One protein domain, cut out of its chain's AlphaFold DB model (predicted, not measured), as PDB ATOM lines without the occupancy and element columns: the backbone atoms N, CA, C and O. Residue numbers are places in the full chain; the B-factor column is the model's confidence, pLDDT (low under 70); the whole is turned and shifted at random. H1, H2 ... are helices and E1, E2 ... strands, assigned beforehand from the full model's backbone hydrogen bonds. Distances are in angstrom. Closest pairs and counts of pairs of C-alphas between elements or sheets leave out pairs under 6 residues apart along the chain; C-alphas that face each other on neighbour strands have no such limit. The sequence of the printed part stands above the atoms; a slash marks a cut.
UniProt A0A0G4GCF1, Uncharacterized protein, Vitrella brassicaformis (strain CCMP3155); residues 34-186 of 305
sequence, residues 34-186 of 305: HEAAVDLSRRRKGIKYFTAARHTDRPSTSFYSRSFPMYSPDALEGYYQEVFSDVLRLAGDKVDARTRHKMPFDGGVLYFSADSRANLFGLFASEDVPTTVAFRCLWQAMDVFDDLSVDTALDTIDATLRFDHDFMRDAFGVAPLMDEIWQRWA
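What this domain is: This is residues 34 to 186 of the 305 residues of an uncharacterized protein of Vitrella brassicaformis (strain CCMP3155) (UniProt A0A0G4GCF1). A twisted sheet of five antiparallel strands makes the core, with helices on both of its faces: H3 and H6 pack side by side over one face, running opposite ways, and H2 packs on the other. Three short helices lie round the ends of this body, H1 at one end of the long axis and H4 and H5 towards the other. The printed part has 153 residues with six named helices and five named strands, in the order H1 E1 E2 H2 E3 E4 E5 H3 H4 H5 H6, and the sheet runs E2 E1 E5 E4 E3. The class is mixed, helices and strands. The whole is compact, with a radius of gyration of the C-alphas of 14.4 A, and rounded in outline, spanning 41 by 31 by 29 A.

Where its parts are: The sheet begins at one edge with E2, residues 62 to 67, 13.1 A from first to last C-alpha. Beside it is E1, residues 47 to 54, the longest strand at 22.2 A, which begins with C-alpha 47 at (-24.177, -17.291, 8.854). Next come E5, residues 119 to 125, 20.1 A, and E4, residues 108 to 114, 20.5 A. E3, residues 101 to 105, 13.4 A, is the other edge strand. The longest helix is H3, residues 131 to 147, 24.6 A, followed in length by H2, residues 77 to 91, 21.1 A. H1, residues 34 to 43, is 14.2 A long and begins with C-alpha 34 at (-22.238, 0.608, 1.059). H4 holds residues 150 to 156, 9.8 A, and H5 residues 165 to 168, 5.0 A. H6, residues 175 to 186, is 15.2 A long and ends with C-alpha 186 at (-25.748, -22.595, 8.477).

How they stand to each other: E1 and E5 are antiparallel inner strands at 166 degrees, with N 51 and O 122 2.9 A apart, within hydrogen-bond range. E1 and E2 form a hairpin at 174 degrees, with N 52 and O 64 at 2.8 A. E3, E4 and E5 form a meander, each strand the antiparallel neighbour of the one before, with N 123 and O 111 at 2.8 A and N 103 and O 110 at 2.8 A. H3 is on the sheet at a height of 9.1 A, over E5 and E4 and only just over E1, on which 3 of its C-alphas fall. It runs slantwise to the strands, at 35 degrees to E5 on the local plane; the closest C-alphas of the two are those of Leu 123 and Leu 138, 6.3 A apart. H6 is on the same face, over E2 and E1 at a height of 10.3 A. H3 and H6 touch at a shallow tilt of 21 degrees, opposite ways, their closest C-alphas being those of Cys 137 and Trp 185, 6.1 A apart. H2 is on the opposite face, and its C-alpha at Phe 84 is 7.0 A from that of Gly 122 in E5. H2 and E4 are near each other. H1 only grazes the sheet, with residues 38 to 42, as do H4, with residues 150 to 154, and H5, with residues 165 to 168. H3 and H4 meet only through their link, and H4 and H5 are apart. Every O i to N i+4 pair is within hydrogen-bond range in H1, H2, H4 and H6, and 11 of 13 are in H3; H5 is too short for such a pair.

The domain as a whole: The two C-alphas farthest apart, those of Arg 43 and Thr 156, are 41.3 A from each other. The printed part has no cut, and no link is long. The mean pLDDT of the printed part is 82.0; residues 58 to 60, 149 to 169, 171 to 172 and 186 are under 70.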
ATOM      1  N   HIS A  34     -22.068   1.178  -0.275       77.44
ATOM      2  CA  HIS A  34     -22.238   0.608   1.059       77.44
ATOM      3  C   HIS A  34     -23.708   0.291   1.372       77.44
ATOM      4  O   HIS A  34     -23.997  -0.807   1.850       77.44
ATOM      5  N   GLU A  35     -24.651   1.193   1.074       80.38
ATOM      6  CA  GLU A  35     -26.084   0.933   1.275       80.38
ATOM      7  C   GLU A  35     -26.552  -0.274   0.445       80.38
ATOM      8  O   GLU A  35     -27.207  -1.173   0.978       80.38
ATOM      9  N   ALA A  36     -26.135  -0.377  -0.822       78.25
ATOM     10  CA  ALA A  36     -26.433  -1.529  -1.671       78.25
ATOM     11  C   ALA A  36     -25.829  -2.845  -1.137       78.25
ATOM     12  O   ALA A  36     -26.484  -3.891  -1.199       78.25
ATOM     13  N   ALA A  37     -24.613  -2.812  -0.579       77.12
ATOM     14  CA  ALA A  37     -23.968  -3.970   0.043       77.12
ATOM     15  C   ALA A  37     -24.662  -4.398   1.352       77.12
ATOM     16  O   ALA A  37     -24.892  -5.594   1.569       77.12
ATOM     17  N   VAL A  38     -25.068  -3.440   2.193       78.44
ATOM     18  CA  VAL A  38     -25.894  -3.676   3.390       78.44
ATOM     19  C   VAL A  38     -27.224  -4.313   3.005       78.44
ATOM     20  O   VAL A  38     -27.603  -5.337   3.579       78.44
ATOM     21  N   ASP A  39     -27.906  -3.782   1.993       76.06
ATOM     22  CA  ASP A  39     -29.213  -4.284   1.581       76.06
ATOM     23  C   ASP A  39     -29.129  -5.663   0.898       76.06
ATOM     24  O   ASP A  39     -29.974  -6.533   1.128       76.06
ATOM     25  N   LEU A  40     -28.054  -5.934   0.147       73.75
ATOM     26  CA  LEU A  40     -27.728  -7.277  -0.339       73.75
ATOM     27  C   LEU A  40     -27.483  -8.246   0.827       73.75
ATOM     28  O   LEU A  40     -28.042  -9.345   0.840       73.75
ATOM     29  N   SER A  41     -26.697  -7.849   1.830       75.00
ATOM     30  CA  SER A  41     -26.412  -8.685   3.000       75.00
ATOM     31  C   SER A  41     -27.673  -8.954   3.835       75.00
ATOM     32  O   SER A  41     -27.882 -10.084   4.276       75.00
ATOM     33  N   ARG A  42     -28.583  -7.983   3.989       75.56
ATOM     34  CA  ARG A  42     -29.902  -8.178   4.631       75.56
ATOM     35  C   ARG A  42     -30.760  -9.224   3.910       75.56
ATOM     36  O   ARG A  42     -31.446 -10.011   4.560       75.56
ATOM     37  N   ARG A  43     -30.699  -9.276   2.573       73.56
ATOM     38  CA  ARG A  43     -31.422 -10.265   1.747       73.56
ATOM     39  C   ARG A  43     -30.796 -11.668   1.812       73.56
ATOM     40  O   ARG A  43     -31.515 -12.659   1.685       73.56
ATOM     41  N   ARG A  44     -29.476 -11.777   2.012       74.81
ATOM     42  CA  ARG A  44     -28.731 -13.052   2.090       74.81
ATOM     43  C   ARG A  44     -28.752 -13.614   3.522       74.81
ATOM     44  O   ARG A  44     -27.899 -13.296   4.348       74.81
ATOM     45  N   LYS A  45     -29.763 -14.441   3.802       80.38
ATOM     46  CA  LYS A  45     -30.020 -15.075   5.107       80.38
ATOM     47  C   LYS A  45     -29.045 -16.214   5.418       80.38
ATOM     48  O   LYS A  45     -28.868 -17.112   4.596       80.38
ATOM     49  N   GLY A  46     -28.490 -16.220   6.629       84.50
ATOM     50  CA  GLY A  46     -27.603 -17.261   7.145       84.50
ATOM     51  C   GLY A  46     -26.422 -16.717   7.950       84.50
ATOM     52  O   GLY A  46     -26.373 -15.546   8.330       84.50
ATOM     53  N   ILE A  47     -25.464 -17.604   8.220       89.75
ATOM     54  CA  ILE A  47     -24.177 -17.291   8.854       89.75
ATOM     55  C   ILE A  47     -23.200 -16.866   7.748       89.75
ATOM     56  O   ILE A  47     -23.022 -17.614   6.785       89.75
ATOM     57  N   LYS A  48     -22.594 -15.678   7.873       89.12
ATOM     58  CA  LYS A  48     -21.948 -14.945   6.764       89.12
ATOM     59  C   LYS A  48     -20.426 -14.896   6.870       89.12
ATOM     60  O   LYS A  48     -19.723 -15.253   5.924       89.12
ATOM     61  N   TYR A  49     -19.941 -14.492   8.042       92.62
ATOM     62  CA  TYR A  49     -18.540 -14.163   8.298       92.62
ATOM     63  C   TYR A  49     -18.095 -14.673   9.666       92.62
ATOM     64  O   TYR A  49     -18.884 -14.686  10.616       92.62
ATOM     65  N   PHE A  50     -16.824 -15.041   9.777       94.06
ATOM     66  CA  PHE A  50     -16.168 -15.346  11.044       94.06
ATOM     67  C   PHE A  50     -14.829 -14.615  11.151       94.06
ATOM     68  O   PHE A  50     -14.126 -14.438  10.158       94.06
ATOM     69  N   THR A  51     -14.462 -14.220  12.367       93.25
ATOM     70  CA  THR A  51     -13.219 -13.508  12.675       93.25
ATOM     71  C   THR A  51     -12.721 -13.860  14.077       93.25
ATOM     72  O   THR A  51     -13.517 -14.073  14.990       93.25
ATOM     73  N   ALA A  52     -11.403 -13.897  14.256       91.50
ATOM     74  CA  ALA A  52     -10.733 -14.106  15.534       91.50
ATOM     75  C   ALA A  52      -9.551 -13.135  15.679       91.50
ATOM     76  O   ALA A  52      -8.768 -12.967  14.743       91.50
ATOM     77  N   ALA A  53      -9.423 -12.490  16.840       89.31
ATOM     78  CA  ALA A  53      -8.369 -11.516  17.135       89.31
ATOM     79  C   ALA A  53      -7.880 -11.644  18.582       89.31
ATOM     80  O   ALA A  53      -8.667 -11.883  19.496       89.31
ATOM     81  N   ARG A  54      -6.584 -11.422  18.811       85.62
ATOM     82  CA  ARG A  54      -5.990 -11.393  20.153       85.62
ATOM     83  C   ARG A  54      -6.140  -9.984  20.717       85.62
ATOM     84  O   ARG A  54      -5.623  -9.043  20.122       85.62
ATOM     85  N   HIS A  55      -6.822  -9.806  21.853       79.38
ATOM     86  CA  HIS A  55      -7.086  -8.462  22.402       79.38
ATOM     87  C   HIS A  55      -5.801  -7.653  22.681       79.38
ATOM     88  O   HIS A  55      -5.799  -6.428  22.561       79.38
ATOM     89  N   THR A  56      -4.695  -8.320  23.022       75.19
ATOM     90  CA  THR A  56      -3.419  -7.659  23.334       75.19
ATOM     91  C   THR A  56      -2.647  -7.149  22.118       75.19
ATOM     92  O   THR A  56      -1.751  -6.321  22.293       75.19
ATOM     93  N   ASP A  57      -2.944  -7.636  20.911       70.88
ATOM     94  CA  ASP A  57      -2.159  -7.304  19.723       70.88
ATOM     95  C   ASP A  57      -2.497  -5.893  19.210       70.88
ATOM     96  O   ASP A  57      -3.639  -5.428  19.254       70.88
ATOM     97  N   ARG A  58      -1.462  -5.167  18.764       63.94
ATOM     98  CA  ARG A  58      -1.573  -3.796  18.251       63.94
ATOM     99  C   ARG A  58      -0.894  -3.670  16.882       63.94
ATOM    100  O   ARG A  58       0.303  -3.952  16.806       63.94
ATOM    101  N   PRO A  59      -1.580  -3.154  15.842       64.81
ATOM    102  CA  PRO A  59      -2.996  -2.761  15.818       64.81
ATOM    103  C   PRO A  59      -3.960  -3.935  16.072       64.81
ATOM    104  O   PRO A  59      -3.554  -5.092  16.034       64.81
ATOM    105  N   SER A  60      -5.218  -3.599  16.381       65.44
ATOM    106  CA  SER A  60      -6.321  -4.513  16.724       65.44
ATOM    107  C   SER A  60      -6.761  -5.361  15.518       65.44
ATOM    108  O   SER A  60      -7.843  -5.155  14.961       65.44
ATOM    109  N   THR A  61      -5.886  -6.270  15.093       72.25
ATOM    110  CA  THR A  61      -5.964  -7.022  13.835       72.25
ATOM    111  C   THR A  61      -6.422  -8.458  14.073       72.25
ATOM    112  O   THR A  61      -5.917  -9.146  14.962       72.25
ATOM    113  N   SER A  62      -7.351  -8.941  13.248       82.38
ATOM    114  CA  SER A  62      -7.784 -10.340  13.264       82.38
ATOM    115  C   SER A  62      -6.691 -11.265  12.735       82.38
ATOM    116  O   SER A  62      -6.265 -11.119  11.593       82.38
ATOM    117  N   PHE A  63      -6.268 -12.242  13.542       82.94
ATOM    118  CA  PHE A  63      -5.311 -13.277  13.132       82.94
ATOM    119  C   PHE A  63      -5.933 -14.366  12.252       82.94
ATOM    120  O   PHE A  63      -5.222 -15.138  11.614       82.94
ATOM    121  N   TYR A  64      -7.261 -14.440  12.238       87.12
ATOM    122  CA  TYR A  64      -8.018 -15.241  11.294       87.12
ATOM    123  C   TYR A  64      -9.297 -14.502  10.921       87.12
ATOM    124  O   TYR A  64     -10.009 -14.023  11.805       87.12
ATOM    125  N   SER A  65      -9.636 -14.438   9.635       89.81
ATOM    126  CA  SER A  65     -10.963 -13.982   9.215       89.81
ATOM    127  C   SER A  65     -11.391 -14.592   7.879       89.81
ATOM    128  O   SER A  65     -10.548 -14.888   7.032       89.81
ATOM    129  N   ARG A  66     -12.695 -14.857   7.715       88.06
ATOM    130  CA  ARG A  66     -13.238 -15.602   6.568       88.06
ATOM    131  C   ARG A  66     -14.711 -15.290   6.295       88.06
ATOM    132  O   ARG A  66     -15.577 -15.595   7.117       88.06
ATOM    133  N   SER A  67     -15.002 -14.827   5.079       88.62
ATOM    134  CA  SER A  67     -16.326 -14.961   4.456       88.62
ATOM    135  C   SER A  67     -16.585 -16.416   4.074       88.62
ATOM    136  O   SER A  67     -15.775 -17.030   3.375       88.62
ATOM    137  N   PHE A  68     -17.712 -16.980   4.514       85.44
ATOM    138  CA  PHE A  68     -18.046 -18.377   4.229       85.44
ATOM    139  C   PHE A  68     -18.381 -18.602   2.739       85.44
ATOM    140  O   PHE A  68     -18.783 -17.653   2.059       85.44
ATOM    141  N   PRO A  69     -18.268 -19.835   2.198       76.81
ATOM    142  CA  PRO A  69     -18.248 -20.075   0.748       76.81
ATOM    143  C   PRO A  69     -19.478 -19.619  -0.045       76.81
ATOM    144  O   PRO A  69     -19.362 -19.360  -1.237       76.81
ATOM    145  N   MET A  70     -20.656 -19.503   0.581       72.69
ATOM    146  CA  MET A  70     -21.824 -18.904  -0.082       72.69
ATOM    147  C   MET A  70     -21.679 -17.388  -0.254       72.69
ATOM    148  O   MET A  70     -22.185 -16.841  -1.228       72.69
ATOM    149  N   TYR A  71     -21.044 -16.711   0.702       76.56
ATOM    150  CA  TYR A  71     -20.992 -15.253   0.812       76.56
ATOM    151  C   TYR A  71     -19.790 -14.662   0.086       76.56
ATOM    152  O   TYR A  71     -19.941 -13.604  -0.520       76.56
ATOM    153  N   SER A  72     -18.661 -15.376   0.119       75.75
ATOM    154  CA  SER A  72     -17.360 -14.958  -0.404       75.75
ATOM    155  C   SER A  72     -17.339 -14.737  -1.931       75.75
ATOM    156  O   SER A  72     -17.826 -15.599  -2.668       75.75
ATOM    157  N   PRO A  73     -16.729 -13.640  -2.428       72.12
ATOM    158  CA  PRO A  73     -16.296 -12.468  -1.663       72.12
ATOM    159  C   PRO A  73     -17.513 -11.660  -1.176       72.12
ATOM    160  O   PRO A  73     -18.388 -11.323  -1.977       72.12
ATOM    161  N   ASP A  74     -17.580 -11.344   0.122       77.75
ATOM    162  CA  ASP A  74     -18.645 -10.486   0.660       77.75
ATOM    163  C   ASP A  74     -18.205  -9.016   0.579       77.75
ATOM    164  O   ASP A  74     -17.143  -8.648   1.081       77.75
ATOM    165  N   ALA A  75     -19.028  -8.163  -0.034       79.44
ATOM    166  CA  ALA A  75     -18.765  -6.728  -0.147       79.44
ATOM    167  C   ALA A  75     -18.694  -6.025   1.225       79.44
ATOM    168  O   ALA A  75     -18.093  -4.960   1.339       79.44
ATOM    169  N   LEU A  76     -19.266  -6.626   2.275       84.56
ATOM    170  CA  LEU A  76     -19.173  -6.122   3.648       84.56
ATOM    171  C   LEU A  76     -17.993  -6.686   4.456       84.56
ATOM    172  O   LEU A  76     -17.903  -6.383   5.642       84.56
ATOM    173  N   GLU A  77     -17.082  -7.472   3.869       86.88
ATOM    174  CA  GLU A  77     -15.977  -8.110   4.607       86.88
ATOM    175  C   GLU A  77     -15.147  -7.100   5.429       86.88
ATOM    176  O   GLU A  77     -14.935  -7.312   6.624       86.88
ATOM    177  N   GLY A  78     -14.789  -5.949   4.847       86.38
ATOM    178  CA  GLY A  78     -14.110  -4.868   5.575       86.38
ATOM    179  C   GLY A  78     -14.964  -4.235   6.683       86.38
ATOM    180  O   GLY A  78     -14.465  -3.967   7.770       86.38
ATOM    181  N   TYR A  79     -16.271  -4.069   6.462       87.56
ATOM    182  CA  TYR A  79     -17.188  -3.512   7.465       87.56
ATOM    183  C   TYR A  79     -17.405  -4.472   8.650       87.56
ATOM    184  O   TYR A  79     -17.463  -4.036   9.800       87.56
ATOM    185  N   TYR A  80     -17.440  -5.791   8.415       90.88
ATOM    186  CA  TYR A  80     -17.428  -6.780   9.499       90.88
ATOM    187  C   TYR A  80     -16.122  -6.694  10.317       90.88
ATOM    188  O   TYR A  80     -16.162  -6.756  11.546       90.88
ATOM    189  N   GLN A  81     -14.966  -6.507   9.661       89.25
ATOM    190  CA  GLN A  81     -13.681  -6.309  10.346       89.25
ATOM    191  C   GLN A  81     -13.659  -5.018  11.181       89.25
ATOM    192  O   GLN A  81     -13.227  -5.060  12.333       89.25
ATOM    193  N   GLU A  82     -14.170  -3.898  10.661       88.81
ATOM    194  CA  GLU A  82     -14.291  -2.630  11.399       88.81
ATOM    195  C   GLU A  82     -15.166  -2.780  12.652       88.81
ATOM    196  O   GLU A  82     -14.720  -2.466  13.759       88.81
ATOM    197  N   VAL A  83     -16.377  -3.334  12.504       90.38
ATOM    198  CA  VAL A  83     -17.310  -3.575  13.620       90.38
ATOM    199  C   VAL A  83     -16.682  -4.487  14.681       90.38
ATOM    200  O   VAL A  83     -16.831  -4.237  15.879       90.38
ATOM    201  N   PHE A  84     -15.941  -5.522  14.276       91.69
ATOM    202  CA  PHE A  84     -15.259  -6.416  15.214       91.69
ATOM    203  C   PHE A  84     -14.058  -5.757  15.910       91.69
ATOM    204  O   PHE A  84     -13.869  -5.945  17.114       91.69
ATOM    205  N   SER A  85     -13.273  -4.952  15.188       88.62
ATOM    206  CA  SER A  85     -12.138  -4.211  15.752       88.62
ATOM    207  C   SER A  85     -12.604  -3.198  16.805       88.62
ATOM    208  O   SER A  85     -11.965  -3.056  17.850       88.62
ATOM    209  N   ASP A  86     -13.769  -2.572  16.608       87.38
ATOM    210  CA  ASP A  86     -14.373  -1.683  17.606       87.38
ATOM    211  C   ASP A  86     -14.856  -2.426  18.864       87.38
ATOM    212  O   ASP A  86     -14.634  -1.936  19.976       87.38
ATOM    213  N   VAL A  87     -15.411  -3.639  18.739       87.88
ATOM    214  CA  VAL A  87     -15.705  -4.496  19.908       87.88
ATOM    215  C   VAL A  87     -14.415  -4.867  20.650       87.88
ATOM    216  O   VAL A  87     -14.355  -4.718  21.873       87.88
ATOM    217  N   LEU A  88     -13.357  -5.269  19.935       86.50
ATOM    218  CA  LEU A  88     -12.053  -5.591  20.532       86.50
ATOM    219  C   LEU A  88     -11.460  -4.384  21.283       86.50
ATOM    220  O   LEU A  88     -10.942  -4.531  22.387       86.50
ATOM    221  N   ARG A  89     -11.591  -3.181  20.710       83.69
ATOM    222  CA  ARG A  89     -11.093  -1.903  21.249       83.69
ATOM    223  C   ARG A  89     -11.863  -1.398  22.475       83.69
ATOM    224  O   ARG A  89     -11.282  -0.687  23.294       83.69
ATOM    225  N   LEU A  90     -13.158  -1.696  22.582       82.69
ATOM    226  CA  LEU A  90     -14.036  -1.186  23.647       82.69
ATOM    227  C   LEU A  90     -14.257  -2.193  24.789       82.69
ATOM    228  O   LEU A  90     -14.421  -1.786  25.946       82.69
ATOM    229  N   ALA A  91     -14.266  -3.489  24.473       79.44
ATOM    230  CA  ALA A  91     -14.682  -4.558  25.379       79.44
ATOM    231  C   ALA A  91     -13.787  -5.814  25.369       79.44
ATOM    232  O   ALA A  91     -14.094  -6.751  26.100       79.44
ATOM    233  N   GLY A  92     -12.687  -5.862  24.604       79.25
ATOM    234  CA  GLY A  92     -11.802  -7.041  24.545       79.25
ATOM    235  C   GLY A  92     -11.162  -7.440  25.887       79.25
ATOM    236  O   GLY A  92     -10.821  -8.600  26.083       79.25
ATOM    237  N   ASP A  93     -11.066  -6.506  26.833       80.19
ATOM    238  CA  ASP A  93     -10.642  -6.689  28.229       80.19
ATOM    239  C   ASP A  93     -11.784  -7.083  29.196       80.19
ATOM    240  O   ASP A  93     -11.543  -7.237  30.391       80.19
ATOM    241  N   LYS A  94     -13.029  -7.192  28.705       81.75
ATOM    242  CA  LYS A  94     -14.266  -7.342  29.505       81.75
ATOM    243  C   LYS A  94     -15.149  -8.523  29.076       81.75
ATOM    244  O   LYS A  94     -16.235  -8.690  29.628       81.75
ATOM    245  N   VAL A  95     -14.731  -9.301  28.077       85.69
ATOM    246  CA  VAL A  95     -15.425 -10.522  27.642       85.69
ATOM    247  C   VAL A  95     -14.761 -11.717  28.319       85.69
ATOM    248  O   VAL A  95     -13.617 -12.045  28.017       85.69
ATOM    249  N   ASP A  96     -15.482 -12.352  29.241       86.38
ATOM    250  CA  ASP A  96     -15.028 -13.563  29.928       86.38
ATOM    251  C   ASP A  96     -15.027 -14.798  28.999       86.38
ATOM    252  O   ASP A  96     -15.662 -14.841  27.940       86.38
ATOM    253  N   ALA A  97     -14.319 -15.850  29.412       89.19
ATOM    254  CA  ALA A  97     -14.190 -17.072  28.623       89.19
ATOM    255  C   ALA A  97     -15.543 -17.795  28.422       89.19
ATOM    256  O   ALA A  97     -16.251 -18.116  29.378       89.19
ATOM    257  N   ARG A  98     -15.872 -18.101  27.160       89.25
ATOM    258  CA  ARG A  98     -17.084 -18.799  26.682       89.25
ATOM    259  C   ARG A  98     -18.433 -18.157  27.072       89.25
ATOM    260  O   ARG A  98     -19.477 -18.803  26.928       89.25
ATOM    261  N   THR A  99     -18.469 -16.883  27.483       90.56
ATOM    262  CA  THR A  99     -19.727 -16.133  27.691       90.56
ATOM    263  C   THR A  99     -20.452 -15.820  26.377       90.56
ATOM    264  O   THR A  99     -19.867 -15.824  25.294       90.56
ATOM    265  N   ARG A 100     -21.763 -15.565  26.453       93.75
ATOM    266  CA  ARG A 100     -22.637 -15.341  25.289       93.75
ATOM    267  C   ARG A 100     -22.926 -13.853  25.097       93.75
ATOM    268  O   ARG A 100     -23.791 -13.318  25.787       93.75
ATOM    269  N   HIS A 101     -22.278 -13.202  24.131       92.25
ATOM    270  CA  HIS A 101     -22.568 -11.808  23.774       92.25
ATOM    271  C   HIS A 101     -23.153 -11.694  22.360       92.25
ATOM    272  O   HIS A 101     -22.760 -12.427  21.452       92.25
ATOM    273  N   LYS A 102     -24.108 -10.776  22.169       93.81
ATOM    274  CA  LYS A 102     -24.690 -10.442  20.861       93.81
ATOM    275  C   LYS A 102     -24.810  -8.926  20.703       93.81
ATOM    276  O   LYS A 102     -25.149  -8.247  21.670       93.81
ATOM    277  N   MET A 103     -24.578  -8.416  19.499       91.62
ATOM    278  CA  MET A 103     -24.719  -7.003  19.147       91.62
ATOM    279  C   MET A 103     -25.390  -6.877  17.769       91.62
ATOM    280  O   MET A 103     -24.891  -7.475  16.812       91.62
ATOM    281  N   PRO A 104     -26.513  -6.148  17.636       89.50
ATOM    282  CA  PRO A 104     -27.084  -5.829  16.332       89.50
ATOM    283  C   PRO A 104     -26.221  -4.785  15.609       89.50
ATOM    284  O   PRO A 104     -25.614  -3.922  16.243       89.50
ATOM    285  N   PHE A 105     -26.181  -4.854  14.283       86.88
ATOM    286  CA  PHE A 105     -25.518  -3.893  13.400       86.88
ATOM    287  C   PHE A 105     -26.256  -3.858  12.051       86.88
ATOM    288  O   PHE A 105     -27.089  -4.723  11.784       86.88
ATOM    289  N   ASP A 106     -25.961  -2.904  11.166       81.69
ATOM    290  CA  ASP A 106     -26.787  -2.686   9.969       81.69
ATOM    291  C   ASP A 106     -26.911  -3.901   9.026       81.69
ATOM    292  O   ASP A 106     -27.933  -4.042   8.352       81.69
ATOM    293  N   GLY A 107     -25.925  -4.806   9.013       79.19
ATOM    294  CA  GLY A 107     -25.941  -6.052   8.235       79.19
ATOM    295  C   GLY A 107     -26.523  -7.286   8.948       79.19
ATOM    296  O   GLY A 107     -26.549  -8.364   8.340       79.19
ATOM    297  N   GLY A 108     -26.974  -7.180  10.205       89.12
ATOM    298  CA  GLY A 108     -27.550  -8.286  10.984       89.12
ATOM    299  C   GLY A 108     -27.107  -8.309  12.452       89.12
ATOM    300  O   GLY A 108     -27.233  -7.322  13.171       89.12
ATOM    301  N   VAL A 109     -26.594  -9.450  12.923       92.50
ATOM    302  CA  VAL A 109     -26.143  -9.638  14.314       92.50
ATOM    303  C   VAL A 109     -24.725 -10.208  14.357       92.50
ATOM    304  O   VAL A 109     -24.425 -11.208  13.703       92.50
ATOM    305  N   LEU A 110     -23.865  -9.586  15.167       95.62
ATOM    306  CA  LEU A 110     -22.580 -10.129  15.600       95.62
ATOM    307  C   LEU A 110     -22.778 -10.904  16.909       95.62
ATOM    308  O   LEU A 110     -23.175 -10.328  17.922       95.62
ATOM    309  N   TYR A 111     -22.469 -12.196  16.899       95.81
ATOM    310  CA  TYR A 111     -22.362 -13.045  18.087       95.81
ATOM    311  C   TYR A 111     -20.887 -13.194  18.454       95.81
ATOM    312  O   TYR A 111     -20.077 -13.502  17.582       95.81
ATOM    313  N   PHE A 112     -20.519 -12.983  19.718       96.06
ATOM    314  CA  PHE A 112     -19.116 -13.004  20.138       96.06
ATOM    315  C   PHE A 112     -18.889 -13.598  21.532       96.06
ATOM    316  O   PHE A 112     -19.803 -13.690  22.359       96.06
ATOM    317  N   SER A 113     -17.655 -14.054  21.749       94.94
ATOM    318  CA  SER A 113     -17.175 -14.733  22.958       94.94
ATOM    319  C   SER A 113     -15.640 -14.695  23.007       94.94
ATOM    320  O   SER A 113     -15.012 -14.429  21.981       94.94
ATOM    321  N   ALA A 114     -15.032 -14.980  24.160       91.88
ATOM    322  CA  ALA A 114     -13.580 -15.128  24.304       91.88
ATOM    323  C   ALA A 114     -13.181 -16.561  24.701       91.88
ATOM    324  O   ALA A 114     -13.996 -17.317  25.233       91.88
ATOM    325  N   ASP A 115     -11.929 -16.946  24.456       90.19
ATOM    326  CA  ASP A 115     -11.333 -18.165  25.023       90.19
ATOM    327  C   ASP A 115     -10.700 -17.912  26.409       90.19
ATOM    328  O   ASP A 115     -10.840 -16.849  27.013       90.19
ATOM    329  N   SER A 116      -9.980 -18.910  26.930       86.81
ATOM    330  CA  SER A 116      -9.223 -18.800  28.189       86.81
ATOM    331  C   SER A 116      -7.904 -18.010  28.080       86.81
ATOM    332  O   SER A 116      -7.236 -17.800  29.093       86.81
ATOM    333  N   ARG A 117      -7.530 -17.568  26.873       83.81
ATOM    334  CA  ARG A 117      -6.266 -16.895  26.515       83.81
ATOM    335  C   ARG A 117      -6.473 -15.402  26.188       83.81
ATOM    336  O   ARG A 117      -5.506 -14.707  25.889       83.81
ATOM    337  N   ALA A 118      -7.715 -14.910  26.266       83.88
ATOM    338  CA  ALA A 118      -8.160 -13.583  25.824       83.88
ATOM    339  C   ALA A 118      -8.018 -13.326  24.306       83.88
ATOM    340  O   ALA A 118      -7.841 -12.184  23.860       83.88
ATOM    341  N   ASN A 119      -8.162 -14.378  23.496       88.56
ATOM    342  CA  ASN A 119      -8.563 -14.225  22.101       88.56
ATOM    343  C   ASN A 119     -10.081 -14.022  22.042       88.56
ATOM    344  O   ASN A 119     -10.842 -14.749  22.681       88.56
ATOM    345  N   LEU A 120     -10.517 -13.034  21.267       91.88
ATOM    346  CA  LEU A 120     -11.917 -12.754  20.985       91.88
ATOM    347  C   LEU A 120     -12.304 -13.404  19.654       91.88
ATOM    348  O   LEU A 120     -11.550 -13.339  18.681       91.88
ATOM    349  N   PHE A 121     -13.510 -13.963  19.592       94.12
ATOM    350  CA  PHE A 121     -14.070 -14.622  18.416       94.12
ATOM    351  C   PHE A 121     -15.430 -14.013  18.078       94.12
ATOM    352  O   PHE A 121     -16.254 -13.794  18.967       94.12
ATOM    353  N   GLY A 122     -15.664 -13.741  16.795       95.88
ATOM    354  CA  GLY A 122     -16.870 -13.105  16.277       95.88
ATOM    355  C   GLY A 122     -17.469 -13.878  15.106       95.88
ATOM    356  O   GLY A 122     -16.764 -14.267  14.176       95.88
ATOM    357  N   LEU A 123     -18.785 -14.072  15.143       95.81
ATOM    358  CA  LEU A 123     -19.583 -14.716  14.105       95.81
ATOM    359  C   LEU A 123     -20.709 -13.770  13.674       95.81
ATOM    360  O   LEU A 123     -21.585 -13.439  14.474       95.81
ATOM    361  N   PHE A 124     -20.706 -13.354  12.410       94.75
ATOM    362  CA  PHE A 124     -21.734 -12.479  11.847       94.75
ATOM    363  C   PHE A 124     -22.798 -13.304  11.119       94.75
ATOM    364  O   PHE A 124     -22.484 -14.158  10.285       94.75
ATOM    365  N   ALA A 125     -24.064 -13.022  11.410       92.12
ATOM    366  CA  ALA A 125     -25.216 -13.709  10.839       92.12
ATOM    367  C   ALA A 125     -26.381 -12.740  10.565       92.12
ATOM    368  O   ALA A 125     -26.387 -11.605  11.043       92.12
ATOM    369  N   SER A 126     -27.375 -13.172   9.787       89.44
ATOM    370  CA  SER A 126     -28.659 -12.464   9.686       89.44
ATOM    371  C   SER A 126     -29.514 -12.656  10.947       89.44
ATOM    372  O   SER A 126     -29.365 -13.636  11.675       89.44
ATOM    373  N   GLU A 127     -30.438 -11.724  11.193       88.12
ATOM    374  CA  GLU A 127     -31.297 -11.694  12.393       88.12
ATOM    375  C   GLU A 127     -32.201 -12.930  12.556       88.12
ATOM    376  O   GLU A 127     -32.645 -13.230  13.662       88.12
ATOM    377  N   ASP A 128     -32.477 -13.655  11.469       82.75
ATOM    378  CA  ASP A 128     -33.299 -14.866  11.466       82.75
ATOM    379  C   ASP A 128     -32.524 -16.159  11.765       82.75
ATOM    380  O   ASP A 128     -33.130 -17.232  11.806       82.75
ATOM    381  N   VAL A 129     -31.208 -16.090  11.998       86.06
ATOM    382  CA  VAL A 129     -30.449 -17.232  12.525       86.06
ATOM    383  C   VAL A 129     -30.778 -17.404  14.014       86.06
ATOM    384  O   VAL A 129     -30.535 -16.488  14.804       86.06
ATOM    385  N   PRO A 130     -31.287 -18.572  14.459       88.25
ATOM    386  CA  PRO A 130     -31.592 -18.779  15.871       88.25
ATOM    387  C   PRO A 130     -30.340 -18.601  16.739       88.25
ATOM    388  O   PRO A 130     -29.295 -19.189  16.462       88.25
ATOM    389  N   THR A 131     -30.450 -17.844  17.833       88.94
ATOM    390  CA  THR A 131     -29.302 -17.514  18.706       88.94
ATOM    391  C   THR A 131     -28.568 -18.770  19.212       88.94
ATOM    392  O   THR A 131     -27.339 -18.798  19.266       88.94
ATOM    393  N   THR A 132     -29.297 -19.855  19.493       89.56
ATOM    394  CA  THR A 132     -28.733 -21.164  19.871       89.56
ATOM    395  C   THR A 132     -27.917 -21.822  18.749       89.56
ATOM    396  O   THR A 132     -26.942 -22.513  19.034       89.56
ATOM    397  N   VAL A 133     -28.278 -21.609  17.479       90.00
ATOM    398  CA  VAL A 133     -27.527 -22.104  16.309       90.00
ATOM    399  C   VAL A 133     -26.261 -21.274  16.105       90.00
ATOM    400  O   VAL A 133     -25.185 -21.848  15.945       90.00
ATOM    401  N   ALA A 134     -26.363 -19.943  16.195       91.50
ATOM    402  CA  ALA A 134     -25.215 -19.044  16.081       91.50
ATOM    403  C   ALA A 134     -24.141 -19.348  17.143       91.50
ATOM    404  O   ALA A 134     -22.982 -19.567  16.793       91.50
ATOM    405  N   PHE A 135     -24.514 -19.471  18.423       93.81
ATOM    406  CA  PHE A 135     -23.545 -19.815  19.470       93.81
ATOM    407  C   PHE A 135     -22.989 -21.242  19.351       93.81
ATOM    408  O   PHE A 135     -21.803 -21.434  19.600       93.81
ATOM    409  N   ARG A 136     -23.777 -22.235  18.908       92.88
ATOM    410  CA  ARG A 136     -23.253 -23.593  18.638       92.88
ATOM    411  C   ARG A 136     -22.231 -23.612  17.497       92.88
ATOM    412  O   ARG A 136     -21.250 -24.346  17.587       92.88
ATOM    413  N   CYS A 137     -22.424 -22.786  16.469       92.81
ATOM    414  CA  CYS A 137     -21.437 -22.581  15.412       92.81
ATOM    415  C   CYS A 137     -20.181 -21.863  15.941       92.81
ATOM    416  O   CYS A 137     -19.070 -22.286  15.632       92.81
ATOM    417  N   LEU A 138     -20.349 -20.823  16.767       94.75
ATOM    418  CA  LEU A 138     -19.242 -20.066  17.363       94.75
ATOM    419  C   LEU A 138     -18.384 -20.933  18.298       94.75
ATOM    420  O   LEU A 138     -17.168 -20.927  18.153       94.75
ATOM    421  N   TRP A 139     -18.976 -21.725  19.199       94.44
ATOM    422  CA  TRP A 139     -18.189 -22.606  20.075       94.44
ATOM    423  C   TRP A 139     -17.432 -23.676  19.294       94.44
ATOM    424  O   TRP A 139     -16.258 -23.868  19.566       94.44
ATOM    425  N   GLN A 140     -18.044 -24.311  18.286       92.81
ATOM    426  CA  GLN A 140     -17.321 -25.296  17.471       92.81
ATOM    427  C   GLN A 140     -16.192 -24.665  16.648       92.81
ATOM    428  O   GLN A 140     -15.188 -25.327  16.413       92.81
ATOM    429  N   ALA A 141     -16.322 -23.397  16.247       92.06
ATOM    430  CA  ALA A 141     -15.212 -22.648  15.669       92.06
ATOM    431  C   ALA A 141     -14.110 -22.384  16.711       92.06
ATOM    432  O   ALA A 141     -12.947 -22.655  16.436       92.06
ATOM    433  N   MET A 142     -14.463 -21.925  17.919       92.19
ATOM    434  CA  MET A 142     -13.513 -21.722  19.024       92.19
ATOM    435  C   MET A 142     -12.780 -23.012  19.414       92.19
ATOM    436  O   MET A 142     -11.579 -22.964  19.637       92.19
ATOM    437  N   ASP A 143     -13.466 -24.160  19.432       90.62
ATOM    438  CA  ASP A 143     -12.871 -25.466  19.746       90.62
ATOM    439  C   ASP A 143     -11.703 -25.802  18.783       90.62
ATOM    440  O   ASP A 143     -10.683 -26.328  19.221       90.62
ATOM    441  N   VAL A 144     -11.782 -25.406  17.501       88.50
ATOM    442  CA  VAL A 144     -10.673 -25.560  16.529       88.50
ATOM    443  C   VAL A 144      -9.466 -24.681  16.887       88.50
ATOM    444  O   VAL A 144      -8.326 -25.087  16.668       88.50
ATOM    445  N   PHE A 145      -9.684 -23.492  17.455       85.19
ATOM    446  CA  PHE A 145      -8.609 -22.603  17.912       85.19
ATOM    447  C   PHE A 145      -8.088 -22.943  19.321       85.19
ATOM    448  O   PHE A 145      -6.964 -22.566  19.636       85.19
ATOM    449  N   ASP A 146      -8.844 -23.679  20.144       82.12
ATOM    450  CA  ASP A 146      -8.355 -24.245  21.411       82.12
ATOM    451  C   ASP A 146      -7.397 -25.434  21.162       82.12
ATOM    452  O   ASP A 146      -6.365 -25.528  21.837       82.12
ATOM    453  N   ASP A 147      -7.703 -26.298  20.178       71.00
ATOM    454  CA  ASP A 147      -6.864 -27.438  19.749       71.00
ATOM    455  C   ASP A 147      -5.570 -26.997  19.028       71.00
ATOM    456  O   ASP A 147      -4.529 -27.659  19.114       71.00
ATOM    457  N   LEU A 148      -5.609 -25.867  18.317       71.62
ATOM    458  CA  LEU A 148      -4.424 -25.229  17.745       71.62
ATOM    459  C   LEU A 148      -3.652 -24.470  18.835       71.62
ATOM    460  O   LEU A 148      -4.223 -23.719  19.621       71.62
ATOM    461  N   SER A 149      -2.317 -24.563  18.860       66.94
ATOM    462  CA  SER A 149      -1.514 -23.716  19.762       66.94
ATOM    463  C   SER A 149      -1.342 -22.308  19.180       66.94
ATOM    464  O   SER A 149      -0.234 -21.905  18.827       66.94
ATOM    465  N   VAL A 150      -2.457 -21.579  19.044       64.88
ATOM    466  CA  VAL A 150      -2.547 -20.283  18.351       64.88
ATOM    467  C   VAL A 150      -1.534 -19.281  18.895       64.88
ATOM    468  O   VAL A 150      -0.809 -18.695  18.101       64.88
ATOM    469  N   ASP A 151      -1.387 -19.147  20.219       65.69
ATOM    470  CA  ASP A 151      -0.360 -18.276  20.815       65.69
ATOM    471  C   ASP A 151       1.049 -18.637  20.326       65.69
ATOM    472  O   ASP A 151       1.782 -17.777  19.852       65.69
ATOM    473  N   THR A 152       1.422 -19.921  20.383       63.53
ATOM    474  CA  THR A 152       2.744 -20.390  19.935       63.53
ATOM    475  C   THR A 152       2.946 -20.154  18.447       63.53
ATOM    476  O   THR A 152       4.050 -19.822  18.022       63.53
ATOM    477  N   ALA A 153       1.894 -20.324  17.649       64.94
ATOM    478  CA  ALA A 153       1.951 -20.087  16.221       64.94
ATOM    479  C   ALA A 153       2.131 -18.588  15.936       64.94
ATOM    480  O   ALA A 153       3.100 -18.213  15.286       64.94
ATOM    481  N   LEU A 154       1.293 -17.711  16.499       69.94
ATOM    482  CA  LEU A 154       1.411 -16.257  16.339       69.94
ATOM    483  C   LEU A 154       2.752 -15.724  16.850       69.94
ATOM    484  O   LEU A 154       3.376 -14.903  16.180       69.94
ATOM    485  N   ASP A 155       3.233 -16.206  17.994       68.25
ATOM    486  CA  ASP A 155       4.510 -15.794  18.582       68.25
ATOM    487  C   ASP A 155       5.737 -16.394  17.847       68.25
ATOM    488  O   ASP A 155       6.857 -15.940  18.076       68.25
ATOM    489  N   THR A 156       5.552 -17.358  16.927       62.91
ATOM    490  CA  THR A 156       6.602 -17.848  15.998       62.91
ATOM    491  C   THR A 156       6.459 -17.344  14.557       62.91
ATOM    492  O   THR A 156       7.426 -17.403  13.796       62.91
ATOM    493  N   ILE A 157       5.296 -16.807  14.178       64.00
ATOM    494  CA  ILE A 157       5.073 -16.096  12.915       64.00
ATOM    495  C   ILE A 157       5.839 -14.766  12.941       64.00
ATOM    496  O   ILE A 157       5.621 -13.921  13.813       64.00
ATOM    497  N   ASP A 158       6.713 -14.565  11.949       58.38
ATOM    498  CA  ASP A 158       7.445 -13.309  11.774       58.38
ATOM    499  C   ASP A 158       6.492 -12.112  11.612       58.38
ATOM    500  O   ASP A 158       5.411 -12.213  11.027       58.38
ATOM    501  N   ALA A 159       6.924 -10.943  12.087       60.03
ATOM    502  CA  ALA A 159       6.135  -9.720  12.050       60.03
ATOM    503  C   ALA A 159       5.706  -9.325  10.626       60.03
ATOM    504  O   ALA A 159       4.681  -8.670  10.479       60.03
ATOM    505  N   THR A 160       6.437  -9.734   9.579       57.12
ATOM    506  CA  THR A 160       6.027  -9.505   8.180       57.12
ATOM    507  C   THR A 160       4.774 -10.294   7.789       57.12
ATOM    508  O   THR A 160       3.856  -9.728   7.200       57.12
ATOM    509  N   LEU A 161       4.690 -11.571   8.176       60.94
ATOM    510  CA  LEU A 161       3.558 -12.461   7.893       60.94
ATOM    511  C   LEU A 161       2.292 -12.069   8.671       60.94
ATOM    512  O   LEU A 161       1.188 -12.280   8.180       60.94
ATOM    513  N   ARG A 162       2.431 -11.410   9.832       61.28
ATOM    514  CA  ARG A 162       1.300 -10.790  10.555       61.28
ATOM    515  C   ARG A 162       0.624  -9.638   9.782       61.28
ATOM    516  O   ARG A 162      -0.415  -9.152  10.221       61.28
ATOM    517  N   PHE A 163       1.184  -9.191   8.656       64.19
ATOM    518  CA  PHE A 163       0.572  -8.204   7.755       64.19
ATOM    519  C   PHE A 163       0.229  -8.774   6.367       64.19
ATOM    520  O   PHE A 163      -0.246  -8.032   5.507       64.19
ATOM    521  N   ASP A 164       0.441 -10.071   6.133       65.75
ATOM    522  CA  ASP A 164       0.052 -10.742   4.892       65.75
ATOM    523  C   ASP A 164      -1.437 -11.130   4.958       65.75
ATOM    524  O   ASP A 164      -1.858 -11.958   5.767       65.75
ATOM    525  N   HIS A 165      -2.257 -10.505   4.111       63.41
ATOM    526  CA  HIS A 165      -3.709 -10.704   4.106       63.41
ATOM    527  C   HIS A 165      -4.119 -12.091   3.575       63.41
ATOM    528  O   HIS A 165      -5.154 -12.621   3.989       63.41
ATOM    529  N   ASP A 166      -3.347 -12.707   2.675       65.75
ATOM    530  CA  ASP A 166      -3.642 -14.064   2.206       65.75
ATOM    531  C   ASP A 166      -3.280 -15.091   3.287       65.75
ATOM    532  O   ASP A 166      -4.039 -16.040   3.498       65.75
ATOM    533  N   PHE A 167      -2.195 -14.855   4.037       66.12
ATOM    534  CA  PHE A 167      -1.848 -15.635   5.224       66.12
ATOM    535  C   PHE A 167      -2.916 -15.508   6.321       66.12
ATOM    536  O   PHE A 167      -3.480 -16.513   6.742       66.12
ATOM    537  N   MET A 168      -3.280 -14.291   6.737       65.88
ATOM    538  CA  MET A 168      -4.259 -14.052   7.817       65.88
ATOM    539  C   MET A 168      -5.699 -14.500   7.466       65.88
ATOM    540  O   MET A 168      -6.563 -14.561   8.341       65.88
ATOM    541  N   ARG A 169      -5.977 -14.866   6.204       67.06
ATOM    542  CA  ARG A 169      -7.249 -15.480   5.775       67.06
ATOM    543  C   ARG A 169      -7.282 -17.010   5.945       67.06
ATOM    544  O   ARG A 169      -8.367 -17.590   5.954       67.06
ATOM    545  N   ASP A 170      -6.129 -17.681   6.075       70.62
ATOM    546  CA  ASP A 170      -6.063 -19.130   6.344       70.62
ATOM    547  C   ASP A 170      -4.783 -19.600   7.075       70.62
ATOM    548  O   ASP A 170      -4.198 -20.632   6.743       70.62
ATOM    549  N   ALA A 171      -4.348 -18.846   8.089       61.00
ATOM    550  CA  ALA A 171      -3.006 -18.922   8.688       61.00
ATOM    551  C   ALA A 171      -2.538 -20.321   9.143       61.00
ATOM    552  O   ALA A 171      -1.335 -20.580   9.201       61.00
ATOM    553  N   PHE A 172      -3.471 -21.228   9.456       69.62
ATOM    554  CA  PHE A 172      -3.182 -22.582   9.949       69.62
ATOM    555  C   PHE A 172      -3.939 -23.691   9.189       69.62
ATOM    556  O   PHE A 172      -4.081 -24.795   9.709       69.62
ATOM    557  N   GLY A 173      -4.447 -23.417   7.977       75.06
ATOM    558  CA  GLY A 173      -5.271 -24.376   7.220       75.06
ATOM    559  C   GLY A 173      -6.620 -24.660   7.892       75.06
ATOM    560  O   GLY A 173      -7.088 -25.798   7.930       75.06
ATOM    561  N   VAL A 174      -7.221 -23.620   8.469       84.06
ATOM    562  CA  VAL A 174      -8.437 -23.658   9.294       84.06
ATOM    563  C   VAL A 174      -9.700 -23.534   8.437       84.06
ATOM    564  O   VAL A 174     -10.764 -24.019   8.820       84.06
ATOM    565  N   ALA A 175      -9.591 -22.941   7.243       84.56
ATOM    566  CA  ALA A 175     -10.686 -22.759   6.296       84.56
ATOM    567  C   ALA A 175     -11.517 -24.029   6.011       84.56
ATOM    568  O   ALA A 175     -12.740 -23.921   6.068       84.56
ATOM    569  N   PRO A 176     -10.942 -25.229   5.777       85.19
ATOM    570  CA  PRO A 176     -11.742 -26.433   5.532       85.19
ATOM    571  C   PRO A 176     -12.560 -26.876   6.754       85.19
ATOM    572  O   PRO A 176     -13.690 -27.335   6.602       85.19
ATOM    573  N   LEU A 177     -12.013 -26.709   7.965       87.38
ATOM    574  CA  LEU A 177     -12.694 -27.048   9.221       87.38
ATOM    575  C   LEU A 177     -13.842 -26.068   9.493       87.38
ATOM    576  O   LEU A 177     -14.953 -26.476   9.831       87.38
ATOM    577  N   MET A 178     -13.591 -24.778   9.269       88.44
ATOM    578  CA  MET A 178     -14.591 -23.716   9.374       88.44
ATOM    579  C   MET A 178     -15.713 -23.873   8.346       88.44
ATOM    580  O   MET A 178     -16.876 -23.671   8.689       88.44
ATOM    581  N   ASP A 179     -15.396 -24.292   7.122       86.56
ATOM    582  CA  ASP A 179     -16.395 -24.589   6.095       86.56
ATOM    583  C   ASP A 179     -17.247 -25.820   6.460       86.56
ATOM    584  O   ASP A 179     -18.450 -25.815   6.191       86.56
ATOM    585  N   GLU A 180     -16.683 -26.849   7.109       86.31
ATOM    586  CA  GLU A 180     -17.454 -28.002   7.604       86.31
ATOM    587  C   GLU A 180     -18.389 -27.609   8.763       86.31
ATOM    588  O   GLU A 180     -19.571 -27.958   8.764       86.31
ATOM    589  N   ILE A 181     -17.887 -26.836   9.735       86.88
ATOM    590  CA  ILE A 181     -18.681 -26.302  10.854       86.88
ATOM    591  C   ILE A 181     -19.812 -25.411  10.322       86.88
ATOM    592  O   ILE A 181     -20.962 -25.545  10.746       86.88
ATOM    593  N   TRP A 182     -19.521 -24.550   9.347       87.81
ATOM    594  CA  TRP A 182     -20.523 -23.716   8.690       87.81
ATOM    595  C   TRP A 182     -21.571 -24.558   7.954       87.81
ATOM    596  O   TRP A 182     -22.759 -24.368   8.200       87.81
ATOM    597  N   GLN A 183     -21.185 -25.549   7.142       83.94
ATOM    598  CA  GLN A 183     -22.142 -26.452   6.476       83.94
ATOM    599  C   GLN A 183     -23.064 -27.172   7.478       83.94
ATOM    600  O   GLN A 183     -24.255 -27.347   7.212       83.94
ATOM    601  N   ARG A 184     -22.533 -27.540   8.651       82.94
ATOM    602  CA  ARG A 184     -23.252 -28.229   9.733       82.94
ATOM    603  C   ARG A 184     -24.333 -27.367  10.404       82.94
ATOM    604  O   ARG A 184     -25.367 -27.909  10.793       82.94
ATOM    605  N   TRP A 185     -24.122 -26.053  10.538       82.81
ATOM    606  CA  TRP A 185     -25.028 -25.147  11.273       82.81
ATOM    607  C   TRP A 185     -25.796 -24.151  10.398       82.81
ATOM    608  O   TRP A 185     -26.954 -23.857  10.690       82.81
ATOM    609  N   ALA A 186     -25.188 -23.648   9.323       67.62
ATOM    610  CA  ALA A 186     -25.748 -22.595   8.477       67.62
ATOM    611  C   ALA A 186     -26.847 -23.074   7.514       67.62
ATOM    612  O   ALA A 186     -27.479 -22.228   6.890       67.62
TER     613      ALA A 186